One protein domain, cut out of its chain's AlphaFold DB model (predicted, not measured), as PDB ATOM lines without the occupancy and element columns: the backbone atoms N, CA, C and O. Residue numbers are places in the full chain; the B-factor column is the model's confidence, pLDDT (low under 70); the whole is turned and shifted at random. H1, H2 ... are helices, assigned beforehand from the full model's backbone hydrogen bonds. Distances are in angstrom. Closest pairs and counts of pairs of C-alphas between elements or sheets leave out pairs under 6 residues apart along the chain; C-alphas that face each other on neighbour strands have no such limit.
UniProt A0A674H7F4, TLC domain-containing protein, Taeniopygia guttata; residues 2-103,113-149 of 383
ATOM      1  N   TRP A   2      24.282  -1.784  58.254       77.00
ATOM      2  CA  TRP A   2      23.025  -2.565  58.174       77.00
ATOM      3  C   TRP A   2      21.899  -1.920  57.344       77.00
ATOM      4  O   TRP A   2      21.278  -2.595  56.529       77.00
ATOM      5  N   ARG A   3      21.672  -0.605  57.487       83.31
ATOM      6  CA  ARG A   3      20.679   0.139  56.686       83.31
ATOM      7  C   ARG A   3      21.006   0.170  55.188       83.31
ATOM      8  O   ARG A   3      20.095   0.011  54.382       83.31
ATOM      9  N   THR A   4      22.270   0.366  54.809       79.75
ATOM     10  CA  THR A   4      22.689   0.405  53.397       79.75
ATOM     11  C   THR A   4      22.670  -0.986  52.770       79.75
ATOM     12  O   THR A   4      22.187  -1.112  51.649       79.75
ATOM     13  N   LEU A   5      23.047  -2.037  53.509       82.62
ATOM     14  CA  LEU A   5      22.875  -3.424  53.063       82.62
ATOM     15  C   LEU A   5      21.394  -3.792  52.881       82.62
ATOM     16  O   LEU A   5      21.037  -4.350  51.850       82.62
ATOM     17  N   ALA A   6      20.518  -3.452  53.833       84.50
ATOM     18  CA  ALA A   6      19.084  -3.722  53.712       84.50
ATOM     19  C   ALA A   6      18.455  -2.980  52.517       84.50
ATOM     20  O   ALA A   6      17.718  -3.583  51.735       84.50
ATOM     21  N   LEU A   7      18.794  -1.698  52.331       87.25
ATOM     22  CA  LEU A   7      18.323  -0.901  51.198       87.25
ATOM     23  C   LEU A   7      18.822  -1.464  49.861       87.25
ATOM     24  O   LEU A   7      18.025  -1.634  48.945       87.25
ATOM     25  N   ALA A   8      20.109  -1.805  49.752       84.25
ATOM     26  CA  ALA A   8      20.686  -2.386  48.541       84.25
ATOM     27  C   ALA A   8      20.110  -3.783  48.232       84.25
ATOM     28  O   ALA A   8      19.772  -4.075  47.085       84.25
ATOM     29  N   SER A   9      19.921  -4.616  49.261       85.94
ATOM     30  CA  SER A   9      19.300  -5.945  49.165       85.94
ATOM     31  C   SER A   9      17.843  -5.889  48.686       85.94
ATOM     32  O   SER A   9      17.408  -6.772  47.954       85.94
ATOM     33  N   ALA A  10      17.097  -4.827  49.011       88.06
ATOM     34  CA  ALA A  10      15.780  -4.569  48.421       88.06
ATOM     35  C   ALA A  10      15.867  -3.936  47.015       88.06
ATOM     36  O   ALA A  10      15.072  -4.263  46.131       88.06
ATOM     37  N   PHE A  11      16.836  -3.044  46.792       88.81
ATOM     38  CA  PHE A  11      16.990  -2.270  45.558       88.81
ATOM     39  C   PHE A  11      17.317  -3.138  44.338       88.81
ATOM     40  O   PHE A  11      16.649  -2.994  43.320       88.81
ATOM     41  N   PHE A  12      18.285  -4.056  44.415       85.06
ATOM     42  CA  PHE A  12      18.673  -4.878  43.257       85.06
ATOM     43  C   PHE A  12      17.551  -5.798  42.723       85.06
ATOM     44  O   PHE A  12      17.240  -5.702  41.532       85.06
ATOM     45  N   PRO A  13      16.867  -6.627  43.541       83.62
ATOM     46  CA  PRO A  13      15.716  -7.396  43.067       83.62
ATOM     47  C   PRO A  13      14.520  -6.496  42.717       83.62
ATOM     48  O   PRO A  13      13.795  -6.801  41.770       83.62
ATOM     49  N   GLY A  14      14.333  -5.361  43.405       87.06
ATOM     50  CA  GLY A  14      13.326  -4.361  43.042       87.06
ATOM     51  C   GLY A  14      13.545  -3.791  41.637       87.06
ATOM     52  O   GLY A  14      12.612  -3.750  40.836       87.06
ATOM     53  N   LEU A  15      14.788  -3.437  41.306       85.81
ATOM     54  CA  LEU A  15      15.210  -2.954  39.992       85.81
ATOM     55  C   LEU A  15      15.068  -4.043  38.920       85.81
ATOM     56  O   LEU A  15      14.564  -3.760  37.840       85.81
ATOM     57  N   PHE A  16      15.418  -5.297  39.215       84.25
ATOM     58  CA  PHE A  16      15.205  -6.430  38.306       84.25
ATOM     59  C   PHE A  16      13.723  -6.655  37.985       84.25
ATOM     60  O   PHE A  16      13.351  -6.778  36.816       84.25
ATOM     61  N   ILE A  17      12.860  -6.649  39.007       86.75
ATOM     62  CA  ILE A  17      11.406  -6.762  38.847       86.75
ATOM     63  C   ILE A  17      10.863  -5.557  38.067       86.75
ATOM     64  O   ILE A  17      10.028  -5.737  37.179       86.75
ATOM     65  N   LEU A  18      11.351  -4.343  38.340       88.62
ATOM     66  CA  LEU A  18      10.991  -3.134  37.599       88.62
ATOM     67  C   LEU A  18      11.398  -3.244  36.124       88.62
ATOM     68  O   LEU A  18      10.547  -3.052  35.260       88.62
ATOM     69  N   CYS A  19      12.636  -3.642  35.821       85.38
ATOM     70  CA  CYS A  19      13.099  -3.904  34.458       85.38
ATOM     71  C   CYS A  19      12.219  -4.951  33.762       85.38
ATOM     72  O   CYS A  19      11.730  -4.688  32.668       85.38
ATOM     73  N   ILE A  20      11.923  -6.092  34.396       85.31
ATOM     74  CA  ILE A  20      11.029  -7.111  33.820       85.31
ATOM     75  C   ILE A  20       9.624  -6.543  33.562       85.31
ATOM     76  O   ILE A  20       9.030  -6.841  32.527       85.31
ATOM     77  N   ARG A  21       9.081  -5.696  34.448       86.06
ATOM     78  CA  ARG A  21       7.766  -5.057  34.255       86.06
ATOM     79  C   ARG A  21       7.779  -4.005  33.141       86.06
ATOM     80  O   ARG A  21       6.831  -3.980  32.361       86.06
ATOM     81  N   LEU A  22       8.839  -3.204  33.029       86.88
ATOM     82  CA  LEU A  22       9.030  -2.218  31.961       86.88
ATOM     83  C   LEU A  22       9.210  -2.903  30.600       86.88
ATOM     84  O   LEU A  22       8.483  -2.581  29.666       86.88
ATOM     85  N   LEU A  23      10.065  -3.926  30.504       85.69
ATOM     86  CA  LEU A  23      10.199  -4.768  29.308       85.69
ATOM     87  C   LEU A  23       8.881  -5.487  28.974       85.69
ATOM     88  O   LEU A  23       8.569  -5.697  27.805       85.69
ATOM     89  N   ARG A  24       8.066  -5.850  29.977       84.62
ATOM     90  CA  ARG A  24       6.734  -6.438  29.755       84.62
ATOM     91  C   ARG A  24       5.708  -5.458  29.195       84.62
ATOM     92  O   ARG A  24       4.823  -5.894  28.465       84.62
ATOM     93  N   TRP A  25       5.841  -4.177  29.511       85.94
ATOM     94  CA  TRP A  25       5.003  -3.118  28.961       85.94
ATOM     95  C   TRP A  25       5.476  -2.680  27.565       85.94
ATOM     96  O   TRP A  25       4.667  -2.625  26.646       85.94
ATOM     97  N   ALA A  26       6.783  -2.460  27.386       84.75
ATOM     98  CA  ALA A  26       7.372  -1.990  26.130       84.75
ATOM     99  C   ALA A  26       7.408  -3.056  25.017       84.75
ATOM    100  O   ALA A  26       7.183  -2.740  23.853       84.75
ATOM    101  N   ALA A  27       7.673  -4.323  25.360       80.50
ATOM    102  CA  ALA A  27       7.812  -5.422  24.404       80.50
ATOM    103  C   ALA A  27       6.918  -6.620  24.793       80.50
ATOM    104  O   ALA A  27       7.408  -7.661  25.244       80.50
ATOM    105  N   PRO A  28       5.582  -6.522  24.641       79.06
ATOM    106  CA  PRO A  28       4.660  -7.581  25.056       79.06
ATOM    107  C   PRO A  28       4.866  -8.914  24.314       79.06
ATOM    108  O   PRO A  28       4.524  -9.948  24.882       79.06
ATOM    109  N   GLY A  29       5.474  -8.918  23.119       82.56
ATOM    110  CA  GLY A  29       5.693 -10.119  22.297       82.56
ATOM    111  C   GLY A  29       6.977 -10.931  22.549       82.56
ATOM    112  O   GLY A  29       7.075 -12.037  22.032       82.56
ATOM    113  N   TRP A  30       7.959 -10.435  23.313       81.69
ATOM    114  CA  TRP A  30       9.252 -11.130  23.502       81.69
ATOM    115  C   TRP A  30       9.149 -12.393  24.379       81.69
ATOM    116  O   TRP A  30       8.262 -12.501  25.226       81.69
ATOM    117  N   SER A  31      10.079 -13.341  24.276       82.50
ATOM    118  CA  SER A  31      10.112 -14.489  25.198       82.50
ATOM    119  C   SER A  31      10.427 -14.057  26.640       82.50
ATOM    120  O   SER A  31      11.005 -12.998  26.892       82.50
ATOM    121  N   LEU A  32      10.054 -14.879  27.627       81.50
ATOM    122  CA  LEU A  32      10.408 -14.631  29.032       81.50
ATOM    123  C   LEU A  32      11.937 -14.669  29.244       81.50
ATOM    124  O   LEU A  32      12.485 -13.834  29.963       81.50
ATOM    125  N   LYS A  33      12.624 -15.570  28.538       78.94
ATOM    126  CA  LYS A  33      14.084 -15.716  28.495       78.94
ATOM    127  C   LYS A  33      14.810 -14.452  28.032       78.94
ATOM    128  O   LYS A  33      15.727 -14.004  28.714       78.94
ATOM    129  N   GLU A  34      14.390 -13.843  26.923       82.81
ATOM    130  CA  GLU A  34      14.980 -12.585  26.429       82.81
ATOM    131  C   GLU A  34      14.798 -11.443  27.433       82.81
ATOM    132  O   GLU A  34      15.724 -10.665  27.659       82.81
ATOM    133  N   ARG A  35      13.633 -11.379  28.093       84.50
ATOM    134  CA  ARG A  35      13.350 -10.367  29.122       84.50
ATOM    135  C   ARG A  35      14.260 -10.525  30.342       84.50
ATOM    136  O   ARG A  35      14.783  -9.520  30.804       84.50
ATOM    137  N   ILE A  36      14.480 -11.756  30.820       84.06
ATOM    138  CA  ILE A  36      15.392 -12.062  31.941       84.06
ATOM    139  C   ILE A  36      16.851 -11.750  31.568       84.06
ATOM    140  O   ILE A  36      17.571 -11.122  32.345       84.06
ATOM    141  N   LEU A  37      17.289 -12.138  30.365       81.69
ATOM    142  CA  LEU A  37      18.650 -11.871  29.885       81.69
ATOM    143  C   LEU A  37      18.920 -10.368  29.718       81.69
ATOM    144  O   LEU A  37      20.004  -9.898  30.072       81.69
ATOM    145  N   LEU A  38      17.952  -9.595  29.209       85.25
ATOM    146  CA  LEU A  38      18.107  -8.147  29.086       85.25
ATOM    147  C   LEU A  38      17.977  -7.430  30.440       85.25
ATOM    148  O   LEU A  38      18.755  -6.514  30.689       85.25
ATOM    149  N   SER A  39      17.078  -7.841  31.343       85.31
ATOM    150  CA  SER A  39      16.999  -7.230  32.681       85.31
ATOM    151  C   SER A  39      18.259  -7.491  33.513       85.31
ATOM    152  O   SER A  39      18.718  -6.578  34.194       85.31
ATOM    153  N   GLY A  40      18.880  -8.670  33.392       82.50
ATOM    154  CA  GLY A  40      20.205  -8.941  33.961       82.50
ATOM    155  C   GLY A  40      21.270  -7.965  33.446       82.50
ATOM    156  O   GLY A  40      21.936  -7.300  34.238       82.50
ATOM    157  N   ARG A  41      21.363  -7.789  32.117       84.25
ATOM    158  CA  ARG A  41      22.277  -6.813  31.490       84.25
ATOM    159  C   ARG A  41      22.017  -5.377  31.956       84.25
ATOM    160  O   ARG A  41      22.972  -4.665  32.244       84.25
ATOM    161  N   LEU A  42      20.756  -4.958  32.075       84.25
ATOM    162  CA  LEU A  42      20.402  -3.616  32.547       84.25
ATOM    163  C   LEU A  42      20.852  -3.381  33.998       84.25
ATOM    164  O   LEU A  42      21.490  -2.364  34.273       84.25
ATOM    165  N   VAL A  43      20.613  -4.327  34.913       84.50
ATOM    166  CA  VAL A  43      21.083  -4.196  36.306       84.50
ATOM    167  C   VAL A  43      22.613  -4.231  36.389       84.50
ATOM    168  O   VAL A  43      23.190  -3.455  37.148       84.50
ATOM    169  N   SER A  44      23.281  -5.026  35.547       84.62
ATOM    170  CA  SER A  44      24.742  -4.992  35.406       84.62
ATOM    171  C   SER A  44      25.247  -3.618  34.937       84.62
ATOM    172  O   SER A  44      26.194  -3.092  35.516       84.62
ATOM    173  N   THR A  45      24.578  -2.953  33.983       86.25
ATOM    174  CA  THR A  45      24.962  -1.579  33.597       86.25
ATOM    175  C   THR A  45      24.720  -0.537  34.688       86.25
ATOM    176  O   THR A  45      25.497   0.408  34.797       86.25
ATOM    177  N   VAL A  46      23.702  -0.718  35.535       86.31
ATOM    178  CA  VAL A  46      23.466   0.163  36.692       86.31
ATOM    179  C   VAL A  46      24.516  -0.062  37.784       86.31
ATOM    180  O   VAL A  46      24.972   0.899  38.396       86.31
ATOM    181  N   GLN A  47      24.975  -1.296  38.010       86.31
ATOM    182  CA  GLN A  47      26.116  -1.524  38.900       86.31
ATOM    183  C   GLN A  47      27.420  -0.981  38.309       86.31
ATOM    184  O   GLN A  47      28.202  -0.389  39.050       86.31
ATOM    185  N   ALA A  48      27.628  -1.110  36.996       84.62
ATOM    186  CA  ALA A  48      28.790  -0.552  36.319       84.62
ATOM    187  C   ALA A  48      28.870   0.969  36.522       84.62
ATOM    188  O   ALA A  48      29.911   1.466  36.945       84.62
ATOM    189  N   THR A  49      27.769   1.704  36.315       86.50
ATOM    190  CA  THR A  49      27.750   3.154  36.557       86.50
ATOM    191  C   THR A  49      27.906   3.501  38.035       86.50
ATOM    192  O   THR A  49      28.665   4.415  38.341       86.50
ATOM    193  N   MET A  50      27.291   2.761  38.968       83.69
ATOM    194  CA  MET A  50      27.511   2.982  40.407       83.69
ATOM    195  C   MET A  50      28.965   2.732  40.837       83.69
ATOM    196  O   MET A  50      29.478   3.483  41.663       83.69
ATOM    197  N   ALA A  51      29.644   1.735  40.260       83.81
ATOM    198  CA  ALA A  51      31.054   1.443  40.521       83.81
ATOM    199  C   ALA A  51      31.984   2.515  39.933       83.81
ATOM    200  O   ALA A  51      32.934   2.944  40.588       83.81
ATOM    201  N   THR A  52      31.700   2.986  38.715       84.31
ATOM    202  CA  THR A  52      32.443   4.085  38.089       84.31
ATOM    203  C   THR A  52      32.249   5.391  38.858       84.31
ATOM    204  O   THR A  52      33.229   6.072  39.142       84.31
ATOM    205  N   VAL A  53      31.016   5.728  39.254       83.62
ATOM    206  CA  VAL A  53      30.725   6.941  40.032       83.62
ATOM    207  C   VAL A  53      31.375   6.874  41.413       83.62
ATOM    208  O   VAL A  53      32.069   7.819  41.773       83.62
ATOM    209  N   SER A  54      31.243   5.772  42.164       81.81
ATOM    210  CA  SER A  54      31.870   5.665  43.491       81.81
ATOM    211  C   SER A  54      33.400   5.704  43.416       81.81
ATOM    212  O   SER A  54      34.028   6.400  44.215       81.81
ATOM    213  N   GLY A  55      34.003   5.052  42.414       78.38
ATOM    214  CA  GLY A  55      35.438   5.131  42.137       78.38
ATOM    215  C   GLY A  55      35.908   6.555  41.819       78.38
ATOM    216  O   GLY A  55      36.873   7.028  42.417       78.38
ATOM    217  N   ILE A  56      35.193   7.271  40.944       79.56
ATOM    218  CA  ILE A  56      35.479   8.679  40.624       79.56
ATOM    219  C   ILE A  56      35.324   9.562  41.869       79.56
ATOM    220  O   ILE A  56      36.199  10.382  42.132       79.56
ATOM    221  N   THR A  57      34.272   9.385  42.677       79.44
ATOM    222  CA  THR A  57      34.085  10.167  43.909       79.44
ATOM    223  C   THR A  57      35.234   9.956  44.895       79.44
ATOM    224  O   THR A  57      35.715  10.939  45.452       79.44
ATOM    225  N   VAL A  58      35.725   8.724  45.082       76.06
ATOM    226  CA  VAL A  58      36.910   8.449  45.922       76.06
ATOM    227  C   VAL A  58      38.155   9.157  45.377       76.06
ATOM    228  O   VAL A  58      38.843   9.834  46.137       76.06
ATOM    229  N   VAL A  59      38.426   9.058  44.071       76.75
ATOM    230  CA  VAL A  59      39.606   9.687  43.446       76.75
ATOM    231  C   VAL A  59      39.555  11.217  43.512       76.75
ATOM    232  O   VAL A  59      40.577  11.841  43.768       76.75
ATOM    233  N   LEU A  60      38.382  11.830  43.330       77.38
ATOM    234  CA  LEU A  60      38.218  13.288  43.413       77.38
ATOM    235  C   LEU A  60      38.219  13.824  44.855       77.38
ATOM    236  O   LEU A  60      38.468  15.011  45.056       77.38
ATOM    237  N   SER A  61      37.933  12.975  45.847       72.31
ATOM    238  CA  SER A  61      37.778  13.386  47.253       72.31
ATOM    239  C   SER A  61      38.999  13.068  48.129       72.31
ATOM    240  O   SER A  61      39.151  13.670  49.192       72.31
ATOM    241  N   CYS A  62      39.892  12.165  47.705       67.06
ATOM    242  CA  CYS A  62      41.190  11.937  48.350       67.06
ATOM    243  C   CYS A  62      42.300  12.742  47.664       67.06
ATOM    244  O   CYS A  62      42.672  12.438  46.534       67.06
ATOM    245  N   LYS A  63      42.932  13.684  48.382       58.81
ATOM    246  CA  LYS A  63      44.183  14.314  47.913       58.81
ATOM    247  C   LYS A  63      45.317  13.294  47.764       58.81
ATOM    248  O   LYS A  63      46.098  13.408  46.827       58.81
ATOM    249  N   ASN A  64      45.381  12.295  48.649       57.06
ATOM    250  CA  ASN A  64      46.353  11.203  48.591       57.06
ATOM    251  C   ASN A  64      45.640   9.842  48.588       57.06
ATOM    252  O   ASN A  64      45.556   9.180  49.618       57.06
ATOM    253  N   VAL A  65      45.172   9.389  47.417       56.91
ATOM    254  CA  VAL A  65      44.476   8.090  47.216       56.91
ATOM    255  C   VAL A  65      45.227   6.876  47.805       56.91
ATOM    256  O   VAL A  65      44.603   5.877  48.150       56.91
ATOM    257  N   VAL A  66      46.556   6.955  47.939       55.91
ATOM    258  CA  VAL A  66      47.408   5.890  48.507       55.91
ATOM    259  C   VAL A  66      47.367   5.841  50.043       55.91
ATOM    260  O   VAL A  66      47.522   4.764  50.618       55.91
ATOM    261  N   HIS A  67      47.143   6.975  50.713       50.12
ATOM    262  CA  HIS A  67      47.169   7.064  52.178       50.12
ATOM    263  C   HIS A  67      45.771   7.218  52.793       50.12
ATOM    264  O   HIS A  67      45.442   6.497  53.736       50.12
ATOM    265  N   ASP A  68      44.931   8.089  52.231       52.75
ATOM    266  CA  ASP A  68      43.608   8.411  52.766       52.75
ATOM    267  C   ASP A  68      42.574   7.337  52.395       52.75
ATOM    268  O   ASP A  68      42.022   7.317  51.289       52.75
ATOM    269  N   ARG A  69      42.249   6.448  53.341       57.34
ATOM    270  CA  ARG A  69      41.150   5.483  53.182       57.34
ATOM    271  C   ARG A  69      39.798   6.189  53.240       57.34
ATOM    272  O   ARG A  69      39.258   6.439  54.315       57.34
ATOM    273  N   HIS A  70      39.220   6.473  52.078       62.53
ATOM    274  CA  HIS A  70      37.920   7.130  52.013       62.53
ATOM    275  C   HIS A  70      36.793   6.235  52.556       62.53
ATOM    276  O   HIS A  70      36.594   5.112  52.087       62.53
ATOM    277  N   TRP A  71      36.002   6.764  53.496       67.38
ATOM    278  CA  TRP A  71      34.855   6.081  54.119       67.38
ATOM    279  C   TRP A  71      33.863   5.502  53.093       67.38
ATOM    280  O   TRP A  71      33.282   4.437  53.306       67.38
ATOM    281  N   LEU A  72      33.726   6.174  51.943       67.75
ATOM    282  CA  LEU A  72      32.862   5.774  50.835       67.75
ATOM    283  C   LEU A  72      33.215   4.380  50.288       67.75
ATOM    284  O   LEU A  72      32.317   3.629  49.918       67.75
ATOM    285  N   ALA A  73      34.498   4.003  50.287       69.69
ATOM    286  CA  ALA A  73      34.928   2.670  49.865       69.69
ATOM    287  C   ALA A  73      34.444   1.581  50.838       69.69
ATOM    288  O   ALA A  73      34.061   0.498  50.400       69.69
ATOM    289  N   VAL A  74      34.402   1.884  52.145       72.31
ATOM    290  CA  VAL A  74      33.909   0.968  53.187       72.31
ATOM    291  C   VAL A  74      32.393   0.778  53.077       72.31
ATOM    292  O   VAL A  74      31.917  -0.355  53.125       72.31
ATOM    293  N   GLU A  75      31.624   1.853  52.869       77.69
ATOM    294  CA  GLU A  75      30.171   1.749  52.647       77.69
ATOM    295  C   GLU A  75      29.813   1.089  51.303       77.69
ATOM    296  O   GLU A  75      28.860   0.309  51.252       77.69
ATOM    297  N   TYR A  76      30.587   1.306  50.232       79.31
ATOM    298  CA  TYR A  76      30.298   0.714  48.917       79.31
ATOM    299  C   TYR A  76      30.323  -0.827  48.926       79.31
ATOM    300  O   TYR A  76      29.552  -1.460  48.205       79.31
ATOM    301  N   ILE A  77      31.122  -1.461  49.792       80.94
ATOM    302  CA  ILE A  77      31.144  -2.930  49.943       80.94
ATOM    303  C   ILE A  77      29.785  -3.473  50.418       80.94
ATOM    304  O   ILE A  77      29.353  -4.529  49.957       80.94
ATOM    305  N   TRP A  78      29.059  -2.731  51.262       81.31
ATOM    306  CA  TRP A  78      27.715  -3.114  51.719       81.31
ATOM    307  C   TRP A  78      26.649  -3.017  50.613       81.31
ATOM    308  O   TRP A  78      25.577  -3.601  50.756       81.31
ATOM    309  N   VAL A  79      26.954  -2.338  49.501       82.62
ATOM    310  CA  VAL A  79      26.165  -2.341  48.256       82.62
ATOM    311  C   VAL A  79      26.664  -3.431  47.293       82.62
ATOM    312  O   VAL A  79      25.862  -4.090  46.632       82.62
ATOM    313  N   LEU A  80      27.976  -3.681  47.249       83.81
ATOM    314  CA  LEU A  80      28.595  -4.700  46.396       83.81
ATOM    315  C   LEU A  80      28.197  -6.134  46.787       83.81
ATOM    316  O   LEU A  80      27.935  -6.950  45.907       83.81
ATOM    317  N   VAL A  81      28.110  -6.434  48.088       84.56
ATOM    318  CA  VAL A  81      27.694  -7.751  48.612       84.56
ATOM    319  C   VAL A  81      26.311  -8.179  48.086       84.56
ATOM    320  O   VAL A  81      26.238  -9.219  47.427       84.56
ATOM    321  N   PRO A  82      25.214  -7.417  48.295       84.81
ATOM    322  CA  PRO A  82      23.902  -7.802  47.774       84.81
ATOM    323  C   PRO A  82      23.834  -7.799  46.242       84.81
ATOM    324  O   PRO A  82      23.101  -8.621  45.696       84.81
ATOM    325  N   TYR A  83      24.617  -6.965  45.540       84.38
ATOM    326  CA  TYR A  83      24.734  -7.062  44.079       84.38
ATOM    327  C   TYR A  83      25.307  -8.415  43.635       84.38
ATOM    328  O   TYR A  83      24.718  -9.071  42.782       84.38
ATOM    329  N   MET A  84      26.428  -8.852  44.216       85.12
ATOM    330  CA  MET A  84      27.089 -10.108  43.831       85.12
ATOM    331  C   MET A  84      26.197 -11.325  44.112       85.12
ATOM    332  O   MET A  84      26.089 -12.221  43.276       85.12
ATOM    333  N   THR A  85      25.485 -11.328  45.244       83.44
ATOM    334  CA  THR A  85      24.466 -12.346  45.558       83.44
ATOM    335  C   THR A  85      23.323 -12.347  44.537       83.44
ATOM    336  O   THR A  85      22.872 -13.410  44.105       83.44
ATOM    337  N   TYR A  86      22.862 -11.164  44.122       83.88
ATOM    338  CA  TYR A  86      21.819 -11.006  43.110       83.88
ATOM    339  C   TYR A  86      22.276 -11.458  41.707       83.88
ATOM    340  O   TYR A  86      21.510 -12.114  41.007       83.88
ATOM    341  N   ASP A  87      23.512 -11.169  41.298       83.12
ATOM    342  CA  ASP A  87      24.031 -11.549  39.976       83.12
ATOM    343  C   ASP A  87      24.137 -13.080  39.834       83.12
ATOM    344  O   ASP A  87      23.646 -13.661  38.863       83.12
ATOM    345  N   ILE A  88      24.621 -13.761  40.883       80.44
ATOM    346  CA  ILE A  88      24.608 -15.230  40.991       80.44
ATOM    347  C   ILE A  88      23.171 -15.785  40.880       80.44
ATOM    348  O   ILE A  88      22.943 -16.791  40.199       80.44
ATOM    349  N   TYR A  89      22.184 -15.119  41.491       81.19
ATOM    350  CA  TYR A  89      20.768 -15.493  41.388       81.19
ATOM    351  C   TYR A  89      20.206 -15.308  39.966       81.19
ATOM    352  O   TYR A  89      19.505 -16.193  39.468       81.19
ATOM    353  N   VAL A  90      20.550 -14.222  39.263       79.38
ATOM    354  CA  VAL A  90      20.180 -14.037  37.846       79.38
ATOM    355  C   VAL A  90      20.814 -15.116  36.971       79.38
ATOM    356  O   VAL A  90      20.133 -15.667  36.105       79.38
ATOM    357  N   MET A  91      22.073 -15.484  37.225       79.56
ATOM    358  CA  MET A  91      22.741 -16.588  36.529       79.56
ATOM    359  C   MET A  91      21.967 -17.903  36.680       79.56
ATOM    360  O   MET A  91      21.713 -18.603  35.697       79.56
ATOM    361  N   TYR A  92      21.538 -18.210  37.907       76.19
ATOM    362  CA  TYR A  92      20.729 -19.387  38.212       76.19
ATOM    363  C   TYR A  92      19.352 -19.352  37.523       76.19
ATOM    364  O   TYR A  92      18.944 -20.355  36.937       76.19
ATOM    365  N   LEU A  93      18.667 -18.203  37.495       77.44
ATOM    366  CA  LEU A  93      17.397 -18.030  36.768       77.44
ATOM    367  C   LEU A  93      17.557 -18.219  35.252       77.44
ATOM    368  O   LEU A  93      16.747 -18.906  34.624       77.44
ATOM    369  N   CYS A  94      18.619 -17.659  34.667       72.94
ATOM    370  CA  CYS A  94      18.976 -17.864  33.265       72.94
ATOM    371  C   CYS A  94      19.218 -19.350  32.958       72.94
ATOM    372  O   CYS A  94      18.750 -19.844  31.931       72.94
ATOM    373  N   HIS A  95      19.899 -20.079  33.849       71.75
ATOM    374  CA  HIS A  95      20.107 -21.519  33.700       71.75
ATOM    375  C   HIS A  95      18.802 -22.316  33.838       71.75
ATOM    376  O   HIS A  95      18.516 -23.155  32.988       71.75
ATOM    377  N   TRP A  96      17.981 -22.027  34.852       73.75
ATOM    378  CA  TRP A  96      16.703 -22.705  35.093       73.75
ATOM    379  C   TRP A  96      15.736 -22.566  33.909       73.75
ATOM    380  O   TRP A  96      15.123 -23.542  33.483       73.75
ATOM    381  N   HIS A  97      15.643 -21.383  33.296       69.62
ATOM    382  CA  HIS A  97      14.832 -21.207  32.085       69.62
ATOM    383  C   HIS A  97      15.437 -21.933  30.861       69.62
ATOM    384  O   HIS A  97      14.709 -22.453  30.017       69.62
ATOM    385  N   LYS A  98      16.773 -22.005  30.770       67.56
ATOM    386  CA  LYS A  98      17.534 -22.694  29.706       67.56
ATOM    387  C   LYS A  98      17.519 -24.227  29.851       67.56
ATOM    388  O   LYS A  98      17.794 -24.915  28.869       67.56
ATOM    389  N   SER A  99      17.194 -24.771  31.031       63.91
ATOM    390  CA  SER A  99      16.974 -26.208  31.258       63.91
ATOM    391  C   SER A  99      15.506 -26.615  31.081       63.91
ATOM    392  O   SER A  99      15.255 -27.640  30.453       63.91
ATOM    393  N   GLN A 100      14.542 -25.783  31.507       65.31
ATOM    394  CA  GLN A 100      13.105 -25.959  31.219       65.31
ATOM    395  C   GLN A 100      12.847 -26.169  29.715       65.31
ATOM    396  O   GLN A 100      12.207 -27.140  29.318       65.31
ATOM    397  N   GLU A 101      13.425 -25.315  28.862       59.31
ATOM    398  CA  GLU A 101      13.312 -25.407  27.395       59.31
ATOM    399  C   GLU A 101      13.918 -26.681  26.787       59.31
ATOM    400  O   GLU A 101      13.586 -27.034  25.657       59.31
ATOM    401  N   LYS A 102      14.812 -27.376  27.501       59.72
ATOM    402  CA  LYS A 102      15.463 -28.600  27.011       59.72
ATOM    403  C   LYS A 102      14.671 -29.875  27.300       59.72
ATOM    404  O   LYS A 102      15.084 -30.933  26.839       59.72
ATOM    405  N   GLY A 103      13.577 -29.807  28.060       53.62
ATOM    406  CA  GLY A 103      12.642 -30.920  28.286       53.62
ATOM    407  C   GLY A 103      13.167 -32.117  29.097       53.62
ATOM    408  O   GLY A 103      12.361 -32.903  29.594       53.62
ATOM    409  N   SER A 113      23.324 -31.063  39.657       52.28
ATOM    410  CA  SER A 113      22.963 -30.153  38.561       52.28
ATOM    411  C   SER A 113      23.483 -28.730  38.817       52.28
ATOM    412  O   SER A 113      24.106 -28.141  37.934       52.28
ATOM    413  N   VAL A 114      23.336 -28.211  40.043       56.69
ATOM    414  CA  VAL A 114      23.888 -26.901  40.437       56.69
ATOM    415  C   VAL A 114      25.422 -26.903  40.438       56.69
ATOM    416  O   VAL A 114      26.023 -25.948  39.953       56.69
ATOM    417  N   TRP A 115      26.076 -27.978  40.892       54.72
ATOM    418  CA  TRP A 115      27.537 -28.119  40.824       54.72
ATOM    419  C   TRP A 115      28.052 -28.248  39.386       54.72
ATOM    420  O   TRP A 115      29.083 -27.672  39.058       54.72
ATOM    421  N   SER A 116      27.319 -28.945  38.513       53.00
ATOM    422  CA  SER A 116      27.601 -29.039  37.075       53.00
ATOM    423  C   SER A 116      27.461 -27.675  36.388       53.00
ATOM    424  O   SER A 116      28.332 -27.267  35.625       53.00
ATOM    425  N   PHE A 117      26.441 -26.889  36.743       55.78
ATOM    426  CA  PHE A 117      26.307 -25.502  36.291       55.78
ATOM    427  C   PHE A 117      27.462 -24.609  36.787       55.78
ATOM    428  O   PHE A 117      28.090 -23.919  35.980       55.78
ATOM    429  N   LEU A 118      27.812 -24.701  38.077       58.34
ATOM    430  CA  LEU A 118      28.987 -24.053  38.683       58.34
ATOM    431  C   LEU A 118      30.321 -24.516  38.076       58.34
ATOM    432  O   LEU A 118      31.307 -23.796  38.204       58.34
ATOM    433  N   LEU A 119      30.361 -25.694  37.442       53.81
ATOM    434  CA  LEU A 119      31.485 -26.252  36.680       53.81
ATOM    435  C   LEU A 119      31.534 -25.734  35.233       53.81
ATOM    436  O   LEU A 119      32.624 -25.507  34.714       53.81
ATOM    437  N   GLN A 120      30.380 -25.565  34.582       55.62
ATOM    438  CA  GLN A 120      30.288 -25.414  33.127       55.62
ATOM    439  C   GLN A 120      30.297 -23.958  32.638       55.62
ATOM    440  O   GLN A 120      30.880 -23.685  31.594       55.62
ATOM    441  N   GLU A 121      29.752 -23.005  33.403       58.78
ATOM    442  CA  GLU A 121      29.982 -21.561  33.180       58.78
ATOM    443  C   GLU A 121      30.977 -21.009  34.232       58.78
ATOM    444  O   GLU A 121      30.857 -19.882  34.726       58.78
ATOM    445  N   ARG A 122      31.987 -21.842  34.567       57.34
ATOM    446  CA  ARG A 122      32.943 -21.678  35.682       57.34
ATOM    447  C   ARG A 122      33.478 -20.265  35.818       57.34
ATOM    448  O   ARG A 122      33.282 -19.650  36.858       57.34
ATOM    449  N   LEU A 123      34.118 -19.759  34.760       66.19
ATOM    450  CA  LEU A 123      34.861 -18.498  34.778       66.19
ATOM    451  C   LEU A 123      34.018 -17.321  35.284       66.19
ATOM    452  O   LEU A 123      34.542 -16.460  35.978       66.19
ATOM    453  N   MET A 124      32.723 -17.283  34.963       70.56
ATOM    454  CA  MET A 124      31.851 -16.189  35.375       70.56
ATOM    455  C   MET A 124      31.375 -16.364  36.820       70.56
ATOM    456  O   MET A 124      31.545 -15.450  37.626       70.56
ATOM    457  N   VAL A 125      30.824 -17.527  37.183       71.31
ATOM    458  CA  VAL A 125      30.243 -17.706  38.527       71.31
ATOM    459  C   VAL A 125      31.325 -17.812  39.602       71.31
ATOM    460  O   VAL A 125      31.169 -17.219  40.668       71.31
ATOM    461  N   THR A 126      32.456 -18.478  39.334       72.69
ATOM    462  CA  THR A 126      33.562 -18.508  40.302       72.69
ATOM    463  C   THR A 126      34.242 -17.153  40.439       72.69
ATOM    464  O   THR A 126      34.693 -16.853  41.534       72.69
ATOM    465  N   HIS A 127      34.265 -16.298  39.409       78.88
ATOM    466  CA  HIS A 127      34.774 -14.927  39.531       78.88
ATOM    467  C   HIS A 127      33.905 -14.074  40.467       78.88
ATOM    468  O   HIS A 127      34.432 -13.476  41.403       78.88
ATOM    469  N   HIS A 128      32.579 -14.075  40.286       81.19
ATOM    470  CA  HIS A 128      31.663 -13.320  41.153       81.19
ATOM    471  C   HIS A 128      31.649 -13.873  42.588       81.19
ATOM    472  O   HIS A 128      31.698 -13.105  43.550       81.19
ATOM    473  N   LEU A 129      31.684 -15.201  42.752       78.94
ATOM    474  CA  LEU A 129      31.777 -15.844  44.065       78.94
ATOM    475  C   LEU A 129      33.140 -15.611  44.742       78.94
ATOM    476  O   LEU A 129      33.180 -15.379  45.945       78.94
ATOM    477  N   PHE A 130      34.248 -15.619  43.996       79.00
ATOM    478  CA  PHE A 130      35.584 -15.302  44.515       79.00
ATOM    479  C   PHE A 130      35.682 -13.832  44.928       79.00
ATOM    480  O   PHE A 130      36.198 -13.546  46.002       79.00
ATOM    481  N   ILE A 131      35.130 -12.898  44.145       79.88
ATOM    482  CA  ILE A 131      35.020 -11.493  44.559       79.88
ATOM    483  C   ILE A 131      34.224 -11.395  45.865       79.88
ATOM    484  O   ILE A 131      34.705 -10.786  46.818       79.88
ATOM    485  N   LEU A 132      33.060 -12.042  45.960       82.00
ATOM    486  CA  LEU A 132      32.244 -12.011  47.174       82.00
ATOM    487  C   LEU A 132      32.971 -12.610  48.395       82.00
ATOM    488  O   LEU A 132      32.958 -11.998  49.462       82.00
ATOM    489  N   ILE A 133      33.628 -13.765  48.244       80.06
ATOM    490  CA  ILE A 133      34.294 -14.489  49.342       80.06
ATOM    491  C   ILE A 133      35.648 -13.877  49.720       80.06
ATOM    492  O   ILE A 133      36.027 -13.970  50.881       80.06
ATOM    493  N   VAL A 134      36.380 -13.249  48.795       79.44
ATOM    494  CA  VAL A 134      37.761 -12.785  49.033       79.44
ATOM    495  C   VAL A 134      37.858 -11.264  49.144       79.44
ATOM    496  O   VAL A 134      38.501 -10.768  50.068       79.44
ATOM    497  N   LEU A 135      37.186 -10.488  48.283       73.81
ATOM    498  CA  LEU A 135      37.254  -9.021  48.353       73.81
ATOM    499  C   LEU A 135      36.556  -8.482  49.610       73.81
ATOM    500  O   LEU A 135      37.056  -7.542  50.231       73.81
ATOM    501  N   THR A 136      35.443  -9.096  50.022       73.38
ATOM    502  CA  THR A 136      34.692  -8.691  51.222       73.38
ATOM    503  C   THR A 136      35.531  -8.811  52.506       73.38
ATOM    504  O   THR A 136      35.746  -7.781  53.142       73.38
ATOM    505  N   PRO A 137      36.085  -9.976  52.905       75.75
ATOM    506  CA  PRO A 137      36.914 -10.038  54.105       75.75
ATOM    507  C   PRO A 137      38.220  -9.256  53.960       75.75
ATOM    508  O   PRO A 137      38.607  -8.608  54.922       75.75
ATOM    509  N   ILE A 138      38.875  -9.211  52.790       72.69
ATOM    510  CA  ILE A 138      40.098  -8.401  52.618       72.69
ATOM    511  C   ILE A 138      39.833  -6.918  52.911       72.69
ATOM    512  O   ILE A 138      40.664  -6.249  53.529       72.69
ATOM    513  N   THR A 139      38.689  -6.392  52.477       68.75
ATOM    514  CA  THR A 139      38.337  -4.987  52.709       68.75
ATOM    515  C   THR A 139      37.854  -4.729  54.137       68.75
ATOM    516  O   THR A 139      38.272  -3.735  54.727       68.75
ATOM    517  N   GLN A 140      37.071  -5.635  54.736       70.06
ATOM    518  CA  GLN A 140      36.637  -5.519  56.137       70.06
ATOM    519  C   GLN A 140      37.801  -5.700  57.129       70.06
ATOM    520  O   GLN A 140      37.923  -4.913  58.060       70.06
ATOM    521  N   VAL A 141      38.706  -6.663  56.909       69.38
ATOM    522  CA  VAL A 141      39.918  -6.862  57.732       69.38
ATOM    523  C   VAL A 141      40.838  -5.649  57.636       69.38
ATOM    524  O   VAL A 141      41.306  -5.167  58.663       69.38
ATOM    525  N   ARG A 142      41.048  -5.087  56.434       61.00
ATOM    526  CA  ARG A 142      41.787  -3.820  56.304       61.00
ATOM    527  C   ARG A 142      41.103  -2.695  57.078       61.00
ATOM    528  O   ARG A 142      41.786  -2.017  57.840       61.00
ATOM    529  N   ALA A 143      39.790  -2.512  56.922       58.53
ATOM    530  CA  ALA A 143      39.040  -1.468  57.619       58.53
ATOM    531  C   ALA A 143      39.117  -1.602  59.152       58.53
ATOM    532  O   ALA A 143      39.418  -0.621  59.824       58.53
ATOM    533  N   ALA A 144      38.916  -2.809  59.688       55.56
ATOM    534  CA  ALA A 144      38.935  -3.089  61.122       55.56
ATOM    535  C   ALA A 144      40.333  -2.975  61.753       55.56
ATOM    536  O   ALA A 144      40.444  -2.577  62.907       55.56
ATOM    537  N   ALA A 145      41.399  -3.297  61.012       54.66
ATOM    538  CA  ALA A 145      42.757  -3.286  61.552       54.66
ATOM    539  C   ALA A 145      43.294  -1.879  61.867       54.66
ATOM    540  O   ALA A 145      44.206  -1.758  62.679       54.66
ATOM    541  N   GLY A 146      42.815  -0.827  61.187       50.25
ATOM    542  CA  GLY A 146      43.349   0.547  61.275       50.25
ATOM    543  C   GLY A 146      44.776   0.737  60.721       50.25
ATOM    544  O   GLY A 146      45.083   1.786  60.166       50.25
ATOM    545  N   VAL A 147      45.617  -0.298  60.798       46.00
ATOM    546  CA  VAL A 147      47.004  -0.369  60.325       46.00
ATOM    547  C   VAL A 147      47.100  -0.105  58.824       46.00
ATOM    548  O   VAL A 147      46.374  -0.712  58.027       46.00
ATOM    549  N   GLN A 148      48.032   0.772  58.446       48.38
ATOM    550  CA  GLN A 148      48.283   1.156  57.058       48.38
ATOM    551  C   GLN A 148      48.892   0.002  56.241       48.38
ATOM    552  O   GLN A 148      48.478  -0.204  55.098       48.38
ATOM    553  N   ASP A 149      49.754  -0.810  56.869       48.00
ATOM    554  CA  ASP A 149      50.660  -1.764  56.209       48.00
ATOM    555  C   ASP A 149      50.390  -3.269  56.486       48.00
ATOM    556  O   ASP A 149      51.250  -3.987  56.991       48.00
TER     557      ASP A 149
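AT A GLANCE: This is residues 2 to 103 and 113 to 149 of the 383 residues of the protein "TLC domain-containing protein" of Taeniopygia guttata (UniProt A0A674H7F4). An elongated, loosely built set of helices: H1, H2 and H3 make an up-and-down bundle, with H2 and H3 nearly side by side and H1 slanting over them, and H5 packs along H3 but stays apart from H1 and H2. H3 is the middle piece, and the short helix H4 makes a corner near the beginning of H5. The printed part has 139 residues with five named helices, in the order H1 H2 H3 H4 H5, and no named strand, so its class is all helix. The whole is loose, with a radius of gyration of the C-alphas of 17.8 A, and spans 56 by 35 by 23 A.

HOW THE PARTS SIT: H1, residues 2 to 26, is joined by a tight link to H2, residues 32 to 61. This helical hairpin touches at a steep tilt of 43 degrees, opposite ways; the closest C-alphas are those of Cys 19 and Ser 39, 5.4 A apart, and H2 touches H1 with residues 35 to 43 alone. A short link leads to H3, residues 71 to 100, the hub, which touches three helices and has a kink of 30 degrees near residue 79. H2 and H3 are also a helical hairpin, touching at a shallow tilt of 14 degrees, opposite ways; their closest C-alphas, those of Gly 40 and Val 90, are 6.4 A apart. H1, with residues 2 to 13 alone, touches residues 75 to 86 of H3 at a steep tilt of 42 degrees, the same way; the closest C-alphas are those of Leu 5 and Trp 78, 5.0 A apart. Beyond the cut, H4, residues 113 to 120, is close to H3 but not clearly touching, with the closest C-alphas, those of His 95 and Phe 117, 7.8 A apart. H5, residues 122 to 145, touches H3 at a shallow tilt of 20 degrees, opposite ways; the closest C-alphas are those of Met 84 and His 128, 6.2 A apart. Every O i to N i+4 pair is within hydrogen-bond range in H2 and H4, against 20 of 21 in H1, 22 of 26 in H3 and 18 of 20 in H5.

IN THESE COORDINATES: H1 begins at C-alpha 2, (23.025, -2.565, 58.174), and is 35.7 A long. H2 is 43.2 A and H3 45.0 A long, H3 ending at C-alpha 100, (13.105, -25.959, 31.219). H4 is 10.3 A long. H5 is 33.2 A long and ends at C-alpha 145, (42.757, -3.286, 61.552).

THE WHOLE: The two C-alphas farthest apart, those of Lys 63 and Gly 103, are 58.5 A apart. Residues 104 to 112 are not printed; C-alphas 103 and 113 are 14.6 A apart across this cut. Of the links that are printed whole, none is long. The mean pLDDT of the printed part is 74.9, and residues 62 to 73, 97 to 103, 113 to 123, 139 and 141 to 149 are under 70.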